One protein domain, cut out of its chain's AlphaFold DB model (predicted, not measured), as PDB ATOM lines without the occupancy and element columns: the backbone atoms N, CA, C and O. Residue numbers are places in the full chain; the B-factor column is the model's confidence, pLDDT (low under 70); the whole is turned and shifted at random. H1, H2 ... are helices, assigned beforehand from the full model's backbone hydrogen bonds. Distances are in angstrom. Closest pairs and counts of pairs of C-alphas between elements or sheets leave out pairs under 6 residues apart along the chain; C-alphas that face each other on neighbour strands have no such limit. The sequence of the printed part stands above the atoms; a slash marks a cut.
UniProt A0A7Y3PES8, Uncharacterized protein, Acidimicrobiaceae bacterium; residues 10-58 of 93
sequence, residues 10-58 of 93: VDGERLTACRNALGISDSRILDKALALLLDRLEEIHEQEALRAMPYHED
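AT A GLANCE: This is residues 10 to 58 of the 93 residues of an uncharacterized protein of Acidimicrobiaceae bacterium (UniProt A0A7Y3PES8). A short helix, H1, and a long one, H2, meet near their ends in an L, and the long arm of that L makes the length of the whole. Most of H2 and the tail after it, residues 31 to 58, stick out free from the corner. The printed part has 49 residues with two named helices, H1 then H2, and no named strand; the class is all helix. The whole is extended, with a radius of gyration of the C-alphas of 17.1 A, and the C-alphas span 51 by 16 by 14 A.

IN THESE COORDINATES: Begin at Val 10 and go two residues on to C-alpha 12 at (40.651, 9.172, -7.618), where H1, residues 12 to 22, begins. From there x falls until C-alpha 22 at (25.420, 8.290, -8.312), 15.3 A away. After residues 23 to 25, find C-alpha 26 at (33.145, 1.923, -9.101), where H2, residues 26 to 52, begins. It runs mainly toward lower z and ends at C-alpha 52 at (32.935, 10.233, -46.705), 38.5 A from its first C-alpha.

HOW THE PARTS SIT: Look at Arg 19 and Asp 26: their C-alphas, 6.8 A apart, are the closest of H1 and H2, which touch. H2 touches H1 with residues 26 to 29 alone. Their lines stand about perpendicular, at 86 degrees, and their centres are 21.2 A apart. In H1 and H2 every backbone O i to N i+4 pair is within hydrogen-bond range.

THE WHOLE: The outline is a rod; its two C-alphas farthest apart, those of Asn 20 and Glu 57, are 50.8 A from each other. The printed part has no cut, and the link from H1 to H2 is tight. Look in the B-factor column for the model's confidence: the mean pLDDT of the printed part is 89.6, and residues 53 to 58 are under 70.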
ATOM      1  N   VAL A  10      43.271   5.610 -12.658       91.94
ATOM      2  CA  VAL A  10      42.143   6.540 -12.749       91.94
ATOM      3  C   VAL A  10      42.380   7.716 -11.812       91.94
ATOM      4  O   VAL A  10      43.095   7.596 -10.817       91.94
ATOM      5  N   ASP A  11      41.753   8.845 -12.121       95.75
ATOM      6  CA  ASP A  11      41.681   9.990 -11.219       95.75
ATOM      7  C   ASP A  11      40.761   9.651 -10.031       95.75
ATOM      8  O   ASP A  11      39.551   9.446 -10.187       95.75
ATOM      9  N   GLY A  12      41.355   9.558  -8.839       95.31
ATOM     10  CA  GLY A  12      40.651   9.172  -7.618       95.31
ATOM     11  C   GLY A  12      39.658  10.222  -7.113       95.31
ATOM     12  O   GLY A  12      38.626   9.851  -6.543       95.31
ATOM     13  N   GLU A  13      39.923  11.511  -7.341       97.25
ATOM     14  CA  GLU A  13      39.031  12.596  -6.920       97.25
ATOM     15  C   GLU A  13      37.759  12.579  -7.764       97.25
ATOM     16  O   GLU A  13      36.647  12.562  -7.224       97.25
ATOM     17  N   ARG A  14      37.913  12.468  -9.089       96.62
ATOM     18  CA  ARG A  14      36.776  12.364 -10.015       96.62
ATOM     19  C   ARG A  14      35.953  11.108  -9.776       96.62
ATOM     20  O   ARG A  14      34.727  11.191  -9.723       96.62
ATOM     21  N   LEU A  15      36.601   9.956  -9.585       95.25
ATOM     22  CA  LEU A  15      35.886   8.708  -9.314       95.25
ATOM     23  C   LEU A  15      35.080   8.797  -8.013       95.25
ATOM     24  O   LEU A  15      33.927   8.368  -7.967       95.25
ATOM     25  N   THR A  16      35.653   9.408  -6.975       96.44
ATOM     26  CA  THR A  16      34.958   9.638  -5.703       96.44
ATOM     27  C   THR A  16      33.776  10.592  -5.869       96.44
ATOM     28  O   THR A  16      32.694  10.305  -5.357       96.44
ATOM     29  N   ALA A  17      33.933  11.679  -6.630       97.19
ATOM     30  CA  ALA A  17      32.834  12.594  -6.936       97.19
ATOM     31  C   ALA A  17      31.680  11.881  -7.666       97.19
ATOM     32  O   ALA A  17      30.523  12.012  -7.266       97.19
ATOM     33  N   CYS A  18      31.986  11.058  -8.676       96.56
ATOM     34  CA  CYS A  18      30.986  10.251  -9.379       96.56
ATOM     35  C   CYS A  18      30.294   9.247  -8.451       96.56
ATOM     36  O   CYS A  18      29.073   9.090  -8.514       96.56
ATOM     37  N   ARG A  19      31.054   8.588  -7.570       96.81
ATOM     38  CA  ARG A  19      30.512   7.648  -6.583       96.81
ATOM     39  C   ARG A  19      29.521   8.333  -5.649       96.81
ATOM     40  O   ARG A  19      28.427   7.812  -5.447       96.81
ATOM     41  N   ASN A  20      29.875   9.512  -5.140       97.00
ATOM     42  CA  ASN A  20      29.017  10.297  -4.255       97.00
ATOM     43  C   ASN A  20      27.750  10.792  -4.967       97.00
ATOM     44  O   ASN A  20      26.678  10.780  -4.371       97.00
ATOM     45  N   ALA A  21      27.856  11.191  -6.238       97.06
ATOM     46  CA  ALA A  21      26.719  11.679  -7.016       97.06
ATOM     47  C   ALA A  21      25.733  10.567  -7.416       97.06
ATOM     48  O   ALA A  21      24.526  10.792  -7.438       97.06
ATOM     49  N   LEU A  22      26.235   9.376  -7.755       96.12
ATOM     50  CA  LEU A  22      25.420   8.290  -8.312       96.12
ATOM     51  C   LEU A  22      25.024   7.222  -7.284       96.12
ATOM     52  O   LEU A  22      24.098   6.457  -7.543       96.12
ATOM     53  N   GLY A  23      25.727   7.120  -6.153       96.56
ATOM     54  CA  GLY A  23      25.448   6.116  -5.120       96.56
ATOM     55  C   GLY A  23      25.651   4.665  -5.581       96.56
ATOM     56  O   GLY A  23      25.001   3.756  -5.069       96.56
ATOM     57  N   ILE A  24      26.521   4.430  -6.568       96.06
ATOM     58  CA  ILE A  24      26.801   3.102  -7.145       96.06
ATOM     59  C   ILE A  24      28.284   2.731  -7.019       96.06
ATOM     60  O   ILE A  24      29.130   3.582  -6.759       96.06
ATOM     61  N   SER A  25      28.605   1.447  -7.212       94.81
ATOM     62  CA  SER A  25      29.981   0.942  -7.143       94.81
ATOM     63  C   SER A  25      30.846   1.389  -8.323       94.81
ATOM     64  O   SER A  25      30.350   1.543  -9.438       94.81
ATOM     65  N   ASP A  26      32.158   1.492  -8.098       92.88
ATOM     66  CA  ASP A  26      33.145   1.923  -9.101       92.88
ATOM     67  C   ASP A  26      33.060   1.130 -10.403       92.88
ATOM     68  O   ASP A  26      33.067   1.715 -11.480       92.88
ATOM     69  N   SER A  27      32.903  -0.195 -10.320       90.62
ATOM     70  CA  SER A  27      32.738  -1.030 -11.512       90.62
ATOM     71  C   SER A  27      31.522  -0.607 -12.337       90.62
ATOM     72  O   SER A  27      31.635  -0.472 -13.545       90.62
ATOM     73  N   ARG A  28      30.383  -0.303 -11.697       94.06
ATOM     74  CA  ARG A  28      29.179   0.151 -12.411       94.06
ATOM     75  C   ARG A  28      29.336   1.553 -12.996       94.06
ATOM     76  O   ARG A  28      28.718   1.841 -14.016       94.06
ATOM     77  N   ILE A  29      30.118   2.421 -12.350       95.44
ATOM     78  CA  ILE A  29      30.455   3.748 -12.887       95.44
ATOM     79  C   ILE A  29      31.267   3.579 -14.167       95.44
ATOM     80  O   ILE A  29      30.921   4.164 -15.190       95.44
ATOM     81  N   LEU A  30      32.310   2.748 -14.117       93.38
ATOM     82  CA  LEU A  30      33.187   2.494 -15.256       93.38
ATOM     83  C   LEU A  30      32.448   1.795 -16.399       93.38
ATOM     84  O   LEU A  30      32.582   2.227 -17.536       93.38
ATOM     85  N   ASP A  31      31.607   0.799 -16.107       92.44
ATOM     86  CA  ASP A  31      30.789   0.124 -17.121       92.44
ATOM     87  C   ASP A  31      29.865   1.119 -17.843       92.44
ATOM     88  O   ASP A  31      29.768   1.111 -19.069       92.44
ATOM     89  N   LYS A  32      29.221   2.028 -17.096       94.88
ATOM     90  CA  LYS A  32      28.381   3.087 -17.679       94.88
ATOM     91  C   LYS A  32      29.186   4.078 -18.512       94.88
ATOM     92  O   LYS A  32      28.741   4.456 -19.588       94.88
ATOM     93  N   ALA A  33      30.344   4.506 -18.015       94.19
ATOM     94  CA  ALA A  33      31.204   5.442 -18.729       94.19
ATOM     95  C   ALA A  33      31.740   4.834 -20.035       94.19
ATOM     96  O   ALA A  33      31.774   5.519 -21.052       94.19
ATOM     97  N   LEU A  34      32.109   3.549 -20.018       94.06
ATOM     98  CA  LEU A  34      32.555   2.822 -21.204       94.06
ATOM     99  C   LEU A  34      31.432   2.648 -22.224       94.06
ATOM    100  O   LEU A  34      31.676   2.871 -23.402       94.06
ATOM    101  N   ALA A  35      30.217   2.308 -21.785       95.44
ATOM    102  CA  ALA A  35      29.064   2.230 -22.681       95.44
ATOM    103  C   ALA A  35      28.813   3.576 -23.382       95.44
ATOM    104  O   ALA A  35      28.795   3.633 -24.602       95.44
ATOM    105  N   LEU A  36      28.759   4.674 -22.619       96.31
ATOM    106  CA  LEU A  36      28.570   6.017 -23.183       96.31
ATOM    107  C   LEU A  36      29.702   6.437 -24.130       96.31
ATOM    108  O   LEU A  36      29.466   7.152 -25.101       96.31
ATOM    109  N   LEU A  37      30.941   6.028 -23.840       96.06
ATOM    110  CA  LEU A  37      32.075   6.295 -24.718       96.06
ATOM    111  C   LEU A  37      31.954   5.526 -26.038       96.06
ATOM    112  O   LEU A  37      32.227   6.104 -27.084       96.06
ATOM    113  N   LEU A  38      31.556   4.253 -25.988       96.88
ATOM    114  CA  LEU A  38      31.336   3.442 -27.186       96.88
ATOM    115  C   LEU A  38      30.223   4.036 -28.045       96.88
ATOM    116  O   LEU A  38      30.476   4.310 -29.214       96.88
ATOM    117  N   ASP A  39      29.071   4.351 -27.447       97.44
ATOM    118  CA  ASP A  39      27.945   4.977 -28.150       97.44
ATOM    119  C   ASP A  39      28.393   6.266 -28.862       97.44
ATOM    120  O   ASP A  39      28.076   6.506 -30.027       97.44
ATOM    121  N   ARG A  40      29.200   7.094 -28.183       96.81
ATOM    122  CA  ARG A  40      29.707   8.339 -28.766       96.81
ATOM    123  C   ARG A  40      30.693   8.101 -29.910       96.81
ATOM    124  O   ARG A  40      30.704   8.875 -30.865       96.81
ATOM    125  N   LEU A  41      31.557   7.096 -29.799       97.06
ATOM    126  CA  LEU A  41      32.512   6.757 -30.854       97.06
ATOM    127  C   LEU A  41      31.809   6.176 -32.082       97.06
ATOM    128  O   LEU A  41      32.192   6.515 -33.199       97.06
ATOM    129  N   GLU A  42      30.776   5.359 -31.883       96.38
ATOM    130  CA  GLU A  42      29.931   4.846 -32.965       96.38
ATOM    131  C   GLU A  42      29.217   5.986 -33.697       96.38
ATOM    132  O   GLU A  42      29.296   6.061 -34.920       96.38
ATOM    133  N   GLU A  43      28.626   6.934 -32.964       95.38
ATOM    134  CA  GLU A  43      27.981   8.115 -33.554       95.38
ATOM    135  C   GLU A  43      28.966   8.951 -34.391       95.38
ATOM    136  O   GLU A  43      28.643   9.401 -35.491       95.38
ATOM    137  N   ILE A  44      30.188   9.159 -33.887       94.75
ATOM    138  CA  ILE A  44      31.236   9.877 -34.628       94.75
ATOM    139  C   ILE A  44      31.603   9.111 -35.899       94.75
ATOM    140  O   ILE A  44      31.687   9.714 -36.967       94.75
ATOM    141  N   HIS A  45      31.791   7.796 -35.795       92.62
ATOM    142  CA  HIS A  45      32.151   6.962 -36.935       92.62
ATOM    143  C   HIS A  45      31.063   6.966 -38.014       92.62
ATOM    144  O   HIS A  45      31.370   7.093 -39.196       92.62
ATOM    145  N   GLU A  46      29.791   6.890 -37.619       90.38
ATOM    146  CA  GLU A  46      28.656   6.999 -38.535       90.38
ATOM    147  C   GLU A  46      28.639   8.362 -39.239       90.38
ATOM    148  O   GLU A  46      28.523   8.434 -40.463       90.38
ATOM    149  N   GLN A  47      28.828   9.453 -38.493       90.44
ATOM    150  CA  GLN A  47      28.894  10.798 -39.069       90.44
ATOM    151  C   GLN A  47      30.062  10.956 -40.048       90.44
ATOM    152  O   GLN A  47      29.917  11.617 -41.077       90.44
ATOM    153  N   GLU A  48      31.219  10.373 -39.742       89.69
ATOM    154  CA  GLU A  48      32.378  10.363 -40.633       89.69
ATOM    155  C   GLU A  48      32.113   9.537 -41.893       89.69
ATOM    156  O   GLU A  48      32.389  10.018 -42.994       89.69
ATOM    157  N   ALA A  49      31.512   8.351 -41.761       84.88
ATOM    158  CA  ALA A  49      31.142   7.503 -42.890       84.88
ATOM    159  C   ALA A  49      30.142   8.202 -43.826       84.88
ATOM    160  O   ALA A  49      30.362   8.253 -45.037       84.88
ATOM    161  N   LEU A  50      29.102   8.831 -43.271       80.12
ATOM    162  CA  LEU A  50      28.113   9.601 -44.036       80.12
ATOM    163  C   LEU A  50      28.723  10.820 -44.743       80.12
ATOM    164  O   LEU A  50      28.255  11.220 -45.807       80.12
ATOM    165  N   ARG A  51      29.762  11.435 -44.165       81.88
ATOM    166  CA  ARG A  51      30.502  12.527 -44.819       81.88
ATOM    167  C   ARG A  51      31.434  12.026 -45.918       81.88
ATOM    168  O   ARG A  51      31.650  12.756 -46.879       81.88
ATOM    169  N   ALA A  52      32.007  10.836 -45.752       79.12
ATOM    170  CA  ALA A  52      32.935  10.233 -46.705       79.12
ATOM    171  C   ALA A  52      32.233   9.646 -47.940       79.12
ATOM    172  O   ALA A  52      32.849   9.586 -48.998       79.12
ATOM    173  N   MET A  53      30.962   9.250 -47.816       65.06
ATOM    174  CA  MET A  53      30.099   8.867 -48.939       65.06
ATOM    175  C   MET A  53      28.860   9.765 -48.966       65.06
ATOM    176  O   MET A  53      27.786   9.367 -48.508       65.06
ATOM    177  N   PRO A  54      28.987  11.005 -49.465       63.28
ATOM    178  CA  PRO A  54      27.832  11.858 -49.656       63.28
ATOM    179  C   PRO A  54      26.829  11.166 -50.588       63.28
ATOM    180  O   PRO A  54      27.201  10.713 -51.663       63.28
ATOM    181  N   TYR A  55      25.543  11.152 -50.235       57.06
ATOM    182  CA  TYR A  55      24.476  10.530 -51.042       57.06
ATOM    183  C   TYR A  55      24.422  10.969 -52.519       57.06
ATOM    184  O   TYR A  55      23.837  10.274 -53.339       57.06
ATOM    185  N   HIS A  56      25.002  12.120 -52.874       57.34
ATOM    186  CA  HIS A  56      25.071  12.596 -54.260       57.34
ATOM    187  C   HIS A  56      26.194  11.943 -55.085       57.34
ATOM    188  O   HIS A  56      26.228  12.117 -56.300       57.34
ATOM    189  N   GLU A  57      27.104  11.216 -54.435       59.28
ATOM    190  CA  GLU A  57      28.207  10.468 -55.050       59.28
ATOM    191  C   GLU A  57      27.954   8.947 -55.042       59.28
ATOM    192  O   GLU A  57      28.714   8.190 -55.647       59.28
ATOM    193  N   ASP A  58      26.878   8.492 -54.389       59.22
ATOM    194  CA  ASP A  58      26.455   7.093 -54.387       59.22
ATOM    195  C   ASP A  58      25.845   6.733 -55.750       59.22
ATOM    196  O   ASP A  58      24.769   7.200 -56.123       59.22
TER     197      ASP A  58